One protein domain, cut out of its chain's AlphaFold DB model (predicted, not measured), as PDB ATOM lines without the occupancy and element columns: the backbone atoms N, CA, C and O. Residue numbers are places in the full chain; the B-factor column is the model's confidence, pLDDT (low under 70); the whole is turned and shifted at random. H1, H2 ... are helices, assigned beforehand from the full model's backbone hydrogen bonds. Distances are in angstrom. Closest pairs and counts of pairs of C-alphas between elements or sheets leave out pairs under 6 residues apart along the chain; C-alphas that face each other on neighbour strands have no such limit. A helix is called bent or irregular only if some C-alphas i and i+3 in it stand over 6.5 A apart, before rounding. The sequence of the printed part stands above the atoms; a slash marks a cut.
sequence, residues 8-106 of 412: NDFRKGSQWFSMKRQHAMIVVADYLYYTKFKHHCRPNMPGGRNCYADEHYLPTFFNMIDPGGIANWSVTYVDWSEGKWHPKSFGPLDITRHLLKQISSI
ATOM      1  N   ASN A   8    -126.559 -16.974  -0.215       87.62
ATOM      2  CA  ASN A   8    -125.602 -16.581   0.822       87.62
ATOM      3  C   ASN A   8    -124.176 -17.074   0.551       87.62
ATOM      4  O   ASN A   8    -123.223 -16.476   1.056       87.62
ATOM      5  N   ASP A   9    -124.017 -18.111  -0.269       89.19
ATOM      6  CA  ASP A   9    -122.717 -18.655  -0.662       89.19
ATOM      7  C   ASP A   9    -122.217 -18.088  -1.982       89.19
ATOM      8  O   ASP A   9    -121.032 -18.192  -2.290       89.19
ATOM      9  N   PHE A  10    -123.091 -17.433  -2.746       88.94
ATOM     10  CA  PHE A  10    -122.733 -16.857  -4.029       88.94
ATOM     11  C   PHE A  10    -121.664 -15.769  -3.861       88.94
ATOM     12  O   PHE A  10    -121.800 -14.832  -3.064       88.94
ATOM     13  N   ARG A  11    -120.563 -15.889  -4.606       88.75
ATOM     14  CA  ARG A  11    -119.442 -14.941  -4.592       88.75
ATOM     15  C   ARG A  11    -119.142 -14.448  -6.000       88.75
ATOM     16  O   ARG A  11    -119.442 -15.108  -6.991       88.75
ATOM     17  N   LYS A  12    -118.526 -13.270  -6.071       84.81
ATOM     18  CA  LYS A  12    -117.936 -12.704  -7.285       84.81
ATOM     19  C   LYS A  12    -116.457 -12.441  -7.030       84.81
ATOM     20  O   LYS A  12    -116.114 -11.904  -5.975       84.81
ATOM     21  N   GLY A  13    -115.614 -12.823  -7.978       80.50
ATOM     22  CA  GLY A  13    -114.172 -12.603  -7.948       80.50
ATOM     23  C   GLY A  13    -113.670 -11.833  -9.166       80.50
ATOM     24  O   GLY A  13    -114.449 -11.322  -9.969       80.50
ATOM     25  N   SER A  14    -112.346 -11.743  -9.268       73.69
ATOM     26  CA  SER A  14    -111.649 -11.284 -10.471       73.69
ATOM     27  C   SER A  14    -111.523 -12.438 -11.467       73.69
ATOM     28  O   SER A  14    -111.472 -13.596 -11.058       73.69
ATOM     29  N   GLN A  15    -111.397 -12.118 -12.754       71.62
ATOM     30  CA  GLN A  15    -111.092 -13.101 -13.798       71.62
ATOM     31  C   GLN A  15    -109.699 -13.736 -13.607       71.62
ATOM     32  O   GLN A  15    -109.445 -14.848 -14.062       71.62
ATOM     33  N   TRP A  16    -108.807 -13.055 -12.878       76.19
ATOM     34  CA  TRP A  16    -107.477 -13.550 -12.532       76.19
ATOM     35  C   TRP A  16    -107.443 -14.076 -11.099       76.19
ATOM     36  O   TRP A  16    -107.789 -13.363 -10.154       76.19
ATOM     37  N   PHE A  17    -106.953 -15.299 -10.932       83.00
ATOM     38  CA  PHE A  17    -106.757 -15.942  -9.638       83.00
ATOM     39  C   PHE A  17    -105.421 -16.685  -9.616       83.00
ATOM     40  O   PHE A  17    -104.931 -17.166 -10.635       83.00
ATOM     41  N   SER A  18    -104.843 -16.805  -8.427       86.00
ATOM     42  CA  SER A  18    -103.794 -17.778  -8.144       86.00
ATOM     43  C   SER A  18    -104.389 -18.886  -7.282       86.00
ATOM     44  O   SER A  18    -105.257 -18.642  -6.444       86.00
ATOM     45  N   MET A  19    -103.949 -20.123  -7.497       88.38
ATOM     46  CA  MET A  19    -104.438 -21.272  -6.740       88.38
ATOM     47  C   MET A  19    -103.292 -22.166  -6.298       88.38
ATOM     48  O   MET A  19    -102.291 -22.325  -6.997       88.38
ATOM     49  N   LYS A  20    -103.455 -22.772  -5.122       89.50
ATOM     50  CA  LYS A  20    -102.575 -23.848  -4.669       89.50
ATOM     51  C   LYS A  20    -102.913 -25.115  -5.448       89.50
ATOM     52  O   LYS A  20    -104.058 -25.330  -5.840       89.50
ATOM     53  N   ARG A  21    -101.937 -26.012  -5.578       93.25
ATOM     54  CA  ARG A  21    -102.121 -27.313  -6.238       93.25
ATOM     55  C   ARG A  21    -103.314 -28.099  -5.680       93.25
ATOM     56  O   ARG A  21    -104.091 -28.638  -6.453       93.25
ATOM     57  N   GLN A  22    -103.510 -28.097  -4.359       90.75
ATOM     58  CA  GLN A  22    -104.657 -28.754  -3.716       90.75
ATOM     59  C   GLN A  22    -106.020 -28.194  -4.162       90.75
ATOM     60  O   GLN A  22    -106.987 -28.933  -4.269       90.75
ATOM     61  N   HIS A  23    -106.109 -26.896  -4.460       94.00
ATOM     62  CA  HIS A  23    -107.340 -26.267  -4.938       94.00
ATOM     63  C   HIS A  23    -107.575 -26.576  -6.417       94.00
ATOM     64  O   HIS A  23    -108.704 -26.857  -6.806       94.00
ATOM     65  N   ALA A  24    -106.510 -26.623  -7.224       95.56
ATOM     66  CA  ALA A  24    -106.595 -27.066  -8.618       95.56
ATOM     67  C   ALA A  24    -107.174 -28.488  -8.730       95.56
ATOM     68  O   ALA A  24    -108.021 -28.749  -9.580       95.56
ATOM     69  N   MET A  25    -106.781 -29.380  -7.815       93.31
ATOM     70  CA  MET A  25    -107.328 -30.737  -7.711       93.31
ATOM     71  C   MET A  25    -108.832 -30.772  -7.503       93.31
ATOM     72  O   MET A  25    -109.544 -31.484  -8.208       93.31
ATOM     73  N   ILE A  26    -109.305 -29.988  -6.539       94.00
ATOM     74  CA  ILE A  26    -110.721 -29.898  -6.192       94.00
ATOM     75  C   ILE A  26    -111.531 -29.400  -7.400       94.00
ATOM     76  O   ILE A  26    -112.621 -29.898  -7.653       94.00
ATOM     77  N   VAL A  27    -110.974 -28.476  -8.189       95.00
ATOM     78  CA  VAL A  27    -111.621 -27.932  -9.396       95.00
ATOM     79  C   VAL A  27    -111.700 -28.947 -10.528       95.00
ATOM     80  O   VAL A  27    -112.741 -29.039 -11.166       95.00
ATOM     81  N   VAL A  28    -110.628 -29.703 -10.788       94.69
ATOM     82  CA  VAL A  28    -110.618 -30.727 -11.852       94.69
ATOM     83  C   VAL A  28    -111.557 -31.887 -11.515       94.69
ATOM     84  O   VAL A  28    -112.165 -32.464 -12.412       94.69
ATOM     85  N   ALA A  29    -111.696 -32.218 -10.230       94.31
ATOM     86  CA  ALA A  29    -112.624 -33.244  -9.767       94.31
ATOM     87  C   ALA A  29    -114.096 -32.781  -9.755       94.31
ATOM     88  O   ALA A  29    -114.997 -33.621  -9.688       94.31
ATOM     89  N   ASP A  30    -114.363 -31.472  -9.810       93.75
ATOM     90  CA  ASP A  30    -115.725 -30.951  -9.763       93.75
ATOM     91  C   ASP A  30    -116.424 -31.045 -11.120       93.75
ATOM     92  O   ASP A  30    -116.126 -30.326 -12.075       93.75
ATOM     93  N   TYR A  31    -117.435 -31.905 -11.173       91.00
ATOM     94  CA  TYR A  31    -118.369 -31.977 -12.291       91.00
ATOM     95  C   TYR A  31    -119.729 -31.361 -11.951       91.00
ATOM     96  O   TYR A  31    -120.509 -31.071 -12.860       91.00
ATOM     97  N   LEU A  32    -120.051 -31.186 -10.666       91.56
ATOM     98  CA  LEU A  32    -121.388 -30.798 -10.232       91.56
ATOM     99  C   LEU A  32    -121.545 -29.284 -10.309       91.56
ATOM    100  O   LEU A  32    -122.402 -28.800 -11.053       91.56
ATOM    101  N   TYR A  33    -120.724 -28.534  -9.573       93.94
ATOM    102  CA  TYR A  33    -120.918 -27.093  -9.432       93.94
ATOM    103  C   TYR A  33    -120.542 -26.364 -10.716       93.94
ATOM    104  O   TYR A  33    -121.345 -25.572 -11.219       93.94
ATOM    105  N   TYR A  34    -119.399 -26.690 -11.320       93.19
ATOM    106  CA  TYR A  34    -118.969 -26.106 -12.586       93.19
ATOM    107  C   TYR A  34    -120.040 -26.240 -13.673       93.19
ATOM    108  O   TYR A  34    -120.350 -25.267 -14.361       93.19
ATOM    109  N   THR A  35    -120.679 -27.406 -13.786       91.25
ATOM    110  CA  THR A  35    -121.752 -27.646 -14.762       91.25
ATOM    111  C   THR A  35    -122.956 -26.729 -14.521       91.25
ATOM    112  O   THR A  35    -123.534 -26.206 -15.478       91.25
ATOM    113  N   LYS A  36    -123.304 -26.443 -13.258       91.25
ATOM    114  CA  LYS A  36    -124.365 -25.476 -12.926       91.25
ATOM    115  C   LYS A  36    -123.990 -24.062 -13.343       91.25
ATOM    116  O   LYS A  36    -124.794 -23.403 -14.002       91.25
ATOM    117  N   PHE A  37    -122.774 -23.610 -13.036       92.69
ATOM    118  CA  PHE A  37    -122.307 -22.293 -13.476       92.69
ATOM    119  C   PHE A  37    -122.258 -22.207 -15.005       92.69
ATOM    120  O   PHE A  37    -122.848 -21.296 -15.578       92.69
ATOM    121  N   LYS A  38    -121.681 -23.201 -15.683       89.94
ATOM    122  CA  LYS A  38    -121.612 -23.274 -17.149       89.94
ATOM    123  C   LYS A  38    -122.991 -23.193 -17.813       89.94
ATOM    124  O   LYS A  38    -123.141 -22.548 -18.849       89.94
ATOM    125  N   HIS A  39    -124.005 -23.848 -17.247       88.81
ATOM    126  CA  HIS A  39    -125.332 -23.886 -17.860       88.81
ATOM    127  C   HIS A  39    -126.273 -22.771 -17.415       88.81
ATOM    128  O   HIS A  39    -127.151 -22.427 -18.208       88.81
ATOM    129  N   HIS A  40    -126.118 -22.198 -16.222       88.19
ATOM    130  CA  HIS A  40    -127.069 -21.224 -15.676       88.19
ATOM    131  C   HIS A  40    -126.502 -19.809 -15.539       88.19
ATOM    132  O   HIS A  40    -127.278 -18.861 -15.559       88.19
ATOM    133  N   CYS A  41    -125.184 -19.638 -15.455       88.88
ATOM    134  CA  CYS A  41    -124.539 -18.329 -15.403       88.88
ATOM    135  C   CYS A  41    -124.267 -17.856 -16.838       88.88
ATOM    136  O   CYS A  41    -123.300 -18.283 -17.468       88.88
ATOM    137  N   ARG A  42    -125.190 -17.058 -17.393       85.94
ATOM    138  CA  ARG A  42    -125.145 -16.598 -18.791       85.94
ATOM    139  C   ARG A  42    -125.298 -15.078 -18.904       85.94
ATOM    140  O   ARG A  42    -125.873 -14.451 -18.010       85.94
ATOM    141  N   PRO A  43    -124.846 -14.472 -20.014       86.06
ATOM    142  CA  PRO A  43    -125.255 -13.118 -20.361       86.06
ATOM    143  C   PRO A  43    -126.764 -13.055 -20.648       86.06
ATOM    144  O   PRO A  43    -127.376 -14.058 -21.025       86.06
ATOM    145  N   ASN A  44    -127.353 -11.866 -20.509       86.31
ATOM    146  CA  ASN A  44    -128.750 -11.571 -20.854       86.31
ATOM    147  C   ASN A  44    -129.789 -12.469 -20.154       86.31
ATOM    148  O   ASN A  44    -130.801 -12.856 -20.743       86.31
ATOM    149  N   MET A  45    -129.563 -12.801 -18.883       84.19
ATOM    150  CA  MET A  45    -130.565 -13.493 -18.074       84.19
ATOM    151  C   MET A  45    -131.815 -12.623 -17.856       84.19
ATOM    152  O   MET A  45    -131.734 -11.389 -17.923       84.19
ATOM    153  N   PRO A  46    -132.970 -13.232 -17.519       84.00
ATOM    154  CA  PRO A  46    -134.189 -12.496 -17.203       84.00
ATOM    155  C   PRO A  46    -133.950 -11.348 -16.210       84.00
ATOM    156  O   PRO A  46    -133.320 -11.531 -15.157       84.00
ATOM    157  N   GLY A  47    -134.459 -10.167 -16.569       83.19
ATOM    158  CA  GLY A  47    -134.232  -8.914 -15.843       83.19
ATOM    159  C   GLY A  47    -132.950  -8.168 -16.234       83.19
ATOM    160  O   GLY A  47    -132.486  -7.349 -15.451       83.19
ATOM    161  N   GLY A  48    -132.350  -8.465 -17.395       80.56
ATOM    162  CA  GLY A  48    -131.145  -7.778 -17.886       80.56
ATOM    163  C   GLY A  48    -129.881  -8.096 -17.082       80.56
ATOM    164  O   GLY A  48    -128.906  -7.349 -17.124       80.56
ATOM    165  N   ARG A  49    -129.902  -9.190 -16.313       81.56
ATOM    166  CA  ARG A  49    -128.786  -9.587 -15.453       81.56
ATOM    167  C   ARG A  49    -127.748 -10.348 -16.264       81.56
ATOM    168  O   ARG A  49    -128.094 -11.187 -17.090       81.56
ATOM    169  N   ASN A  50    -126.481 -10.102 -15.964       82.62
ATOM    170  CA  ASN A  50    -125.370 -10.852 -16.535       82.62
ATOM    171  C   ASN A  50    -124.690 -11.667 -15.448       82.62
ATOM    172  O   ASN A  50    -124.562 -11.217 -14.308       82.62
ATOM    173  N   CYS A  51    -124.293 -12.875 -15.816       86.94
ATOM    174  CA  CYS A  51    -123.552 -13.787 -14.970       86.94
ATOM    175  C   CYS A  51    -122.514 -14.477 -15.852       86.94
ATOM    176  O   CYS A  51    -122.869 -15.020 -16.900       86.94
ATOM    177  N   TYR A  52    -121.259 -14.464 -15.416       86.75
ATOM    178  CA  TYR A  52    -120.159 -15.134 -16.099       86.75
ATOM    179  C   TYR A  52    -119.526 -16.187 -15.186       86.75
ATOM    180  O   TYR A  52    -119.214 -15.924 -14.023       86.75
ATOM    181  N   ALA A  53    -119.420 -17.421 -15.680       89.69
ATOM    182  CA  ALA A  53    -118.996 -18.558 -14.866       89.69
ATOM    183  C   ALA A  53    -117.553 -18.409 -14.360       89.69
ATOM    184  O   ALA A  53    -117.276 -18.763 -13.220       89.69
ATOM    185  N   ASP A  54    -116.658 -17.850 -15.168       86.62
ATOM    186  CA  ASP A  54    -115.271 -17.538 -14.808       86.62
ATOM    187  C   ASP A  54    -115.154 -16.524 -13.654       86.62
ATOM    188  O   ASP A  54    -114.252 -16.647 -12.829       86.62
ATOM    189  N   GLU A  55    -116.100 -15.590 -13.519       87.44
ATOM    190  CA  GLU A  55    -116.131 -14.627 -12.404       87.44
ATOM    191  C   GLU A  55    -116.745 -15.187 -11.107       87.44
ATOM    192  O   GLU A  55    -116.502 -14.650 -10.019       87.44
ATOM    193  N   HIS A  56    -117.580 -16.226 -11.204       90.19
ATOM    194  CA  HIS A  56    -118.449 -16.658 -10.102       90.19
ATOM    195  C   HIS A  56    -118.190 -18.077  -9.592       90.19
ATOM    196  O   HIS A  56    -118.360 -18.318  -8.396       90.19
ATOM    197  N   TYR A  57    -117.768 -19.008 -10.450       93.25
ATOM    198  CA  TYR A  57    -117.622 -20.420 -10.094       93.25
ATOM    199  C   TYR A  57    -116.581 -20.627  -8.994       93.25
ATOM    200  O   TYR A  57    -116.944 -21.031  -7.894       93.25
ATOM    201  N   LEU A  58    -115.307 -20.314  -9.254       93.06
ATOM    202  CA  LEU A  58    -114.223 -20.588  -8.303       93.06
ATOM    203  C   LEU A  58    -114.417 -19.871  -6.956       93.06
ATOM    204  O   LEU A  58    -114.297 -20.533  -5.924       93.06
ATOM    205  N   PRO A  59    -114.772 -18.569  -6.914       91.00
ATOM    206  CA  PRO A  59    -114.990 -17.876  -5.647       91.00
ATOM    207  C   PRO A  59    -116.144 -18.471  -4.835       91.00
ATOM    208  O   PRO A  59    -116.064 -18.534  -3.611       91.00
ATOM    209  N   THR A  60    -117.216 -18.908  -5.502       92.75
ATOM    210  CA  THR A  60    -118.375 -19.508  -4.827       92.75
ATOM    211  C   THR A  60    -118.052 -20.916  -4.349       92.75
ATOM    212  O   THR A  60    -118.287 -21.257  -3.192       92.75
ATOM    213  N   PHE A  61    -117.460 -21.724  -5.226       94.88
ATOM    214  CA  PHE A  61    -117.130 -23.113  -4.952       94.88
ATOM    215  C   PHE A  61    -116.165 -23.239  -3.773       94.88
ATOM    216  O   PHE A  61    -116.446 -23.973  -2.830       94.88
ATOM    217  N   PHE A  62    -115.089 -22.450  -3.744       93.19
ATOM    218  CA  PHE A  62    -114.158 -22.501  -2.620       93.19
ATOM    219  C   PHE A  62    -114.678 -21.835  -1.345       93.19
ATOM    220  O   PHE A  62    -114.295 -22.272  -0.267       93.19
ATOM    221  N   ASN A  63    -115.583 -20.853  -1.423       92.75
ATOM    222  CA  ASN A  63    -116.262 -20.348  -0.224       92.75
ATOM    223  C   ASN A  63    -117.077 -21.452   0.476       92.75
ATOM    224  O   ASN A  63    -117.152 -21.456   1.700       92.75
ATOM    225  N   MET A  64    -117.662 -22.380  -0.289       93.31
ATOM    226  CA  MET A  64    -118.417 -23.509   0.263       93.31
ATOM    227  C   MET A  64    -117.510 -24.662   0.713       93.31
ATOM    228  O   MET A  64    -117.737 -25.240   1.770       93.31
ATOM    229  N   ILE A  65    -116.501 -25.011  -0.090       92.44
ATOM    230  CA  ILE A  65    -115.711 -26.237   0.111       92.44
ATOM    231  C   ILE A  65    -114.480 -26.026   0.997       92.44
ATOM    232  O   ILE A  65    -114.134 -26.912   1.775       92.44
ATOM    233  N   ASP A  66    -113.808 -24.877   0.901       93.00
ATOM    234  CA  ASP A  66    -112.604 -24.582   1.687       93.00
ATOM    235  C   ASP A  66    -112.472 -23.075   2.000       93.00
ATOM    236  O   ASP A  66    -111.566 -22.396   1.501       93.00
ATOM    237  N   PRO A  67    -113.364 -22.519   2.847       89.81
ATOM    238  CA  PRO A  67    -113.340 -21.097   3.196       89.81
ATOM    239  C   PRO A  67    -112.074 -20.680   3.962       89.81
ATOM    240  O   PRO A  67    -111.731 -19.498   3.983       89.81
ATOM    241  N   GLY A  68    -111.377 -21.626   4.600       89.06
ATOM    242  CA  GLY A  68    -110.119 -21.370   5.310       89.06
ATOM    243  C   GLY A  68    -108.890 -21.365   4.395       89.06
ATOM    244  O   GLY A  68    -107.880 -20.743   4.726       89.06
ATOM    245  N   GLY A  69    -108.964 -22.039   3.245       87.31
ATOM    246  CA  GLY A  69    -107.866 -22.135   2.286       87.31
ATOM    247  C   GLY A  69    -107.786 -20.994   1.273       87.31
ATOM    248  O   GLY A  69    -106.782 -20.915   0.555       87.31
ATOM    249  N   ILE A  70    -108.790 -20.114   1.222       87.62
ATOM    250  CA  ILE A  70    -108.835 -18.969   0.306       87.62
ATOM    251  C   ILE A  70    -108.326 -17.675   0.941       87.62
ATOM    252  O   ILE A  70    -108.506 -17.400   2.125       87.62
ATOM    253  N   ALA A  71    -107.714 -16.831   0.111       81.62
ATOM    254  CA  ALA A  71    -107.471 -15.444   0.469       81.62
ATOM    255  C   ALA A  71    -108.761 -14.644   0.239       81.62
ATOM    256  O   ALA A  71    -109.208 -14.486  -0.893       81.62
ATOM    257  N   ASN A  72    -109.335 -14.081   1.302       75.31
ATOM    258  CA  ASN A  72    -110.484 -13.169   1.205       75.31
ATOM    259  C   ASN A  72    -110.092 -11.750   0.730       75.31
ATOM    260  O   ASN A  72    -110.780 -10.779   1.038       75.31
ATOM    261  N   TRP A  73    -108.969 -11.615   0.018       74.31
ATOM    262  CA  TRP A  73    -108.410 -10.360  -0.488       74.31
ATOM    263  C   TRP A  73    -107.670 -10.601  -1.811       74.31
ATOM    264  O   TRP A  73    -107.152 -11.695  -2.045       74.31
ATOM    265  N   SER A  74    -107.629  -9.595  -2.690       73.62
ATOM    266  CA  SER A  74    -106.892  -9.661  -3.958       73.62
ATOM    267  C   SER A  74    -105.448  -9.185  -3.791       73.62
ATOM    268  O   SER A  74    -105.168  -8.269  -3.023       73.62
ATOM    269  N   VAL A  75    -104.529  -9.776  -4.558       71.00
ATOM    270  CA  VAL A  75    -103.114  -9.349  -4.613       71.00
ATOM    271  C   VAL A  75    -102.930  -8.128  -5.526       71.00
ATOM    272  O   VAL A  75    -101.946  -7.402  -5.421       71.00
ATOM    273  N   THR A  76    -103.888  -7.880  -6.421       77.44
ATOM    274  CA  THR A  76    -103.873  -6.765  -7.369       77.44
ATOM    275  C   THR A  76    -104.861  -5.677  -6.958       77.44
ATOM    276  O   THR A  76    -105.975  -5.958  -6.505       77.44
ATOM    277  N   TYR A  77    -104.442  -4.419  -7.128       82.44
ATOM    278  CA  TYR A  77    -105.322  -3.261  -7.011       82.44
ATOM    279  C   TYR A  77    -106.194  -3.142  -8.260       82.44
ATOM    280  O   TYR A  77    -105.695  -3.233  -9.382       82.44
ATOM    281  N   VAL A  78    -107.488  -2.916  -8.052       80.38
ATOM    282  CA  VAL A  78    -108.473  -2.704  -9.114       80.38
ATOM    283  C   VAL A  78    -109.274  -1.443  -8.818       80.38
ATOM    284  O   VAL A  78    -109.727  -1.235  -7.692       80.38
ATOM    285  N   ASP A  79    -109.452  -0.606  -9.835       83.19
ATOM    286  CA  ASP A  79    -110.209   0.637  -9.735       83.19
ATOM    287  C   ASP A  79    -111.510   0.524 -10.534       83.19
ATOM    288  O   ASP A  79    -111.510   0.465 -11.761       83.19
ATOM    289  N   TRP A  80    -112.628   0.479  -9.811       79.75
ATOM    290  CA  TRP A  80    -113.983   0.391 -10.367       79.75
ATOM    291  C   TRP A  80    -114.725   1.732 -10.345       79.75
ATOM    292  O   TRP A  80    -115.933   1.765 -10.579       79.75
ATOM    293  N   SER A  81    -114.033   2.842 -10.058       81.75
ATOM    294  CA  SER A  81    -114.653   4.171  -9.934       81.75
ATOM    295  C   SER A  81    -115.402   4.625 -11.192       81.75
ATOM    296  O   SER A  81    -116.347   5.400 -11.087       81.75
ATOM    297  N   GLU A  82    -115.039   4.100 -12.366       83.00
ATOM    298  CA  GLU A  82    -115.693   4.420 -13.639       83.00
ATOM    299  C   GLU A  82    -117.052   3.728 -13.840       83.00
ATOM    300  O   GLU A  82    -117.791   4.106 -14.748       83.00
ATOM    301  N   GLY A  83    -117.390   2.703 -13.046       78.62
ATOM    302  CA  GLY A  83    -118.675   1.994 -13.144       78.62
ATOM    303  C   GLY A  83    -118.921   1.266 -14.475       78.62
ATOM    304  O   GLY A  83    -120.063   0.939 -14.797       78.62
ATOM    305  N   LYS A  84    -117.870   1.031 -15.266       81.19
ATOM    306  CA  LYS A  84    -117.925   0.302 -16.539       81.19
ATOM    307  C   LYS A  84    -117.931  -1.214 -16.314       81.19
ATOM    308  O   LYS A  84    -117.711  -1.706 -15.212       81.19
ATOM    309  N   TRP A  85    -118.127  -1.957 -17.404       74.69
ATOM    310  CA  TRP A  85    -118.033  -3.423 -17.445       74.69
ATOM    311  C   TRP A  85    -116.650  -3.964 -17.061       74.69
ATOM    312  O   TRP A  85    -116.543  -5.101 -16.620       74.69
ATOM    313  N   HIS A  86    -115.611  -3.141 -17.205       81.62
ATOM    314  CA  HIS A  86    -114.223  -3.468 -16.899       81.62
ATOM    315  C   HIS A  86    -113.650  -2.389 -15.964       81.62
ATOM    316  O   HIS A  86    -114.095  -1.237 -16.039       81.62
ATOM    317  N   PRO A  87    -112.681  -2.732 -15.095       82.38
ATOM    318  CA  PRO A  87    -112.009  -1.753 -14.249       82.38
ATOM    319  C   PRO A  87    -111.192  -0.761 -15.093       82.38
ATOM    320  O   PRO A  87    -110.871  -1.033 -16.253       82.38
ATOM    321  N   LYS A  88    -110.840   0.389 -14.506       87.19
ATOM    322  CA  LYS A  88    -110.027   1.421 -15.159       87.19
ATOM    323  C   LYS A  88    -108.693   0.835 -15.639       87.19
ATOM    324  O   LYS A  88    -107.945   0.248 -14.855       87.19
ATOM    325  N   SER A  89    -108.367   1.075 -16.908       89.19
ATOM    326  CA  SER A  89    -107.034   0.821 -17.459       89.19
ATOM    327  C   SER A  89    -106.082   1.952 -17.077       89.19
ATOM    328  O   SER A  89    -106.402   3.125 -17.261       89.19
ATOM    329  N   PHE A  90    -104.902   1.602 -16.567       89.38
ATOM    330  CA  PHE A  90    -103.848   2.561 -16.238       89.38
ATOM    331  C   PHE A  90    -102.884   2.699 -17.418       89.38
ATOM    332  O   PHE A  90    -102.272   1.715 -17.835       89.38
ATOM    333  N   GLY A  91    -102.749   3.911 -17.954       91.88
ATOM    334  CA  GLY A  91    -101.761   4.234 -18.981       91.88
ATOM    335  C   GLY A  91    -100.459   4.787 -18.387       91.88
ATOM    336  O   GLY A  91    -100.376   5.030 -17.181       91.88
ATOM    337  N   PRO A  92     -99.441   5.071 -19.223       92.00
ATOM    338  CA  PRO A  92     -98.158   5.612 -18.763       92.00
ATOM    339  C   PRO A  92     -98.280   6.897 -17.929       92.00
ATOM    340  O   PRO A  92     -97.518   7.095 -16.987       92.00
ATOM    341  N   LEU A  93     -99.260   7.753 -18.241       92.56
ATOM    342  CA  LEU A  93     -99.500   9.013 -17.529       92.56
ATOM    343  C   LEU A  93    -100.139   8.822 -16.146       92.56
ATOM    344  O   LEU A  93     -99.979   9.682 -15.281       92.56
ATOM    345  N   ASP A  94    -100.836   7.707 -15.911       90.50
ATOM    346  CA  ASP A  94    -101.423   7.415 -14.604       90.50
ATOM    347  C   ASP A  94    -100.364   6.932 -13.593       90.50
ATOM    348  O   ASP A  94    -100.572   7.032 -12.379       90.50
ATOM    349  N   ILE A  95     -99.211   6.436 -14.066       90.88
ATOM    350  CA  ILE A  95     -98.136   5.877 -13.232       90.88
ATOM    351  C   ILE A  95     -97.365   7.007 -12.540       90.88
ATOM    352  O   ILE A  95     -96.279   7.428 -12.939       90.88
ATOM    353  N   THR A  96     -97.936   7.502 -11.449       94.94
ATOM    354  CA  THR A  96     -97.351   8.564 -10.629       94.94
ATOM    355  C   THR A  96     -96.903   8.029  -9.273       94.94
ATOM    356  O   THR A  96     -97.470   7.081  -8.728       94.94
ATOM    357  N   ARG A  97     -95.913   8.687  -8.647       94.56
ATOM    358  CA  ARG A  97     -95.521   8.360  -7.259       94.56
ATOM    359  C   ARG A  97     -96.693   8.467  -6.283       94.56
ATOM    360  O   ARG A  97     -96.710   7.758  -5.282       94.56
ATOM    361  N   HIS A  98     -97.638   9.368  -6.554       93.19
ATOM    362  CA  HIS A  98     -98.837   9.530  -5.744       93.19
ATOM    363  C   HIS A  98     -99.712   8.274  -5.807       93.19
ATOM    364  O   HIS A  98    -100.019   7.710  -4.759       93.19
ATOM    365  N   LEU A  99    -100.010   7.784  -7.017       90.38
ATOM    366  CA  LEU A  99    -100.773   6.552  -7.213       90.38
ATOM    367  C   LEU A  99    -100.092   5.350  -6.543       90.38
ATOM    368  O   LEU A  99    -100.744   4.605  -5.819       90.38
ATOM    369  N   LEU A 100     -98.776   5.191  -6.717       91.94
ATOM    370  CA  LEU A 100     -98.031   4.084  -6.103       91.94
ATOM    371  C   LEU A 100     -98.096   4.122  -4.569       91.94
ATOM    372  O   LEU A 100     -98.338   3.093  -3.938       91.94
ATOM    373  N   LYS A 101     -97.942   5.308  -3.962       92.88
ATOM    374  CA  LYS A 101     -98.103   5.482  -2.509       92.88
ATOM    375  C   LYS A 101     -99.524   5.156  -2.060       92.88
ATOM    376  O   LYS A 101     -99.688   4.449  -1.069       92.88
ATOM    377  N   GLN A 102    -100.528   5.624  -2.799       89.38
ATOM    378  CA  GLN A 102    -101.926   5.342  -2.498       89.38
ATOM    379  C   GLN A 102    -102.188   3.835  -2.506       89.38
ATOM    380  O   GLN A 102    -102.636   3.315  -1.489       89.38
ATOM    381  N   ILE A 103    -101.827   3.125  -3.580       89.00
ATOM    382  CA  ILE A 103    -102.013   1.670  -3.689       89.00
ATOM    383  C   ILE A 103    -101.294   0.925  -2.555       89.00
ATOM    384  O   ILE A 103    -101.878   0.033  -1.948       89.00
ATOM    385  N   SER A 104    -100.069   1.335  -2.202       86.75
ATOM    386  CA  SER A 104     -99.303   0.711  -1.108       86.75
ATOM    387  C   SER A 104     -99.883   0.948   0.293       86.75
ATOM    388  O   SER A 104     -99.528   0.240   1.229       86.75
ATOM    389  N   SER A 105    -100.758   1.947   0.445       87.38
ATOM    390  CA  SER A 105    -101.407   2.293   1.718       87.38
ATOM    391  C   SER A 105    -102.776   1.630   1.912       87.38
ATOM    392  O   SER A 105    -103.399   1.810   2.958       87.38
ATOM    393  N   ILE A 106    -103.266   0.886   0.914       82.62
ATOM    394  CA  ILE A 106    -104.576   0.235   0.973       82.62
ATOM    395  C   ILE A 106    -104.498  -0.991   1.880       82.62
ATOM    396  O   ILE A 106    -103.837  -1.972   1.558       82.62
TER     397      ILE A 106
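This is residues 8 to 106 of the 412 residues of the protein "Fasciclin-like arabinogalactan protein 3" of Senna tora (UniProt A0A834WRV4). With little regular structure, this domain gathers H1, H2 and H3 at one end, while residues 66 to 96 wind away to H4 at the other, where residues 91 to 102 stick out. H2 and H3 form a helical hairpin, with H1 crosswise near H3. The 99 printed residues include these four helices in chain order and no named strand: all helix, though only 38 residues are in them. The whole is loose, radius of gyration of the C-alphas 16.4 A, spanning 47 by 36 by 23 A.

After residues 8 to 20, look at H1, residues 21 to 29: it is close but not clearly touching H3, residues 53 to 65, the closest C-alphas, Val 27 and Leu 58, being 7.9 A apart. H2, residues 33 to 40, touches H3, closest at C-alphas Phe 37 and Ala 53, 5.2 A; they run opposite ways at 36 degrees, only just steep. H4, residues 97 to 104, is apart from H1, H2 and H3. Every O i to N i+4 pair is within hydrogen-bond range in H1, H2 and H4, and 7 of 9 in H3.

Find C-alpha 21 at (-102.121, -27.313, -6.238); from there H1 runs 12.6 A. H3 runs 17.1 A and is irregular, C-alphas 55 and 58 being 7.5 A apart. H2 and H4 each run 10.5 A, H4 ending at C-alpha 104, (-99.303, 0.711, -1.108).

The C-alphas farthest apart, Leu 32 and Arg 97, are 47.0 A apart. The printed part has no cut; the links H2 to H3 and H3 to H4 are long. No printed residue is under 70 in pLDDT.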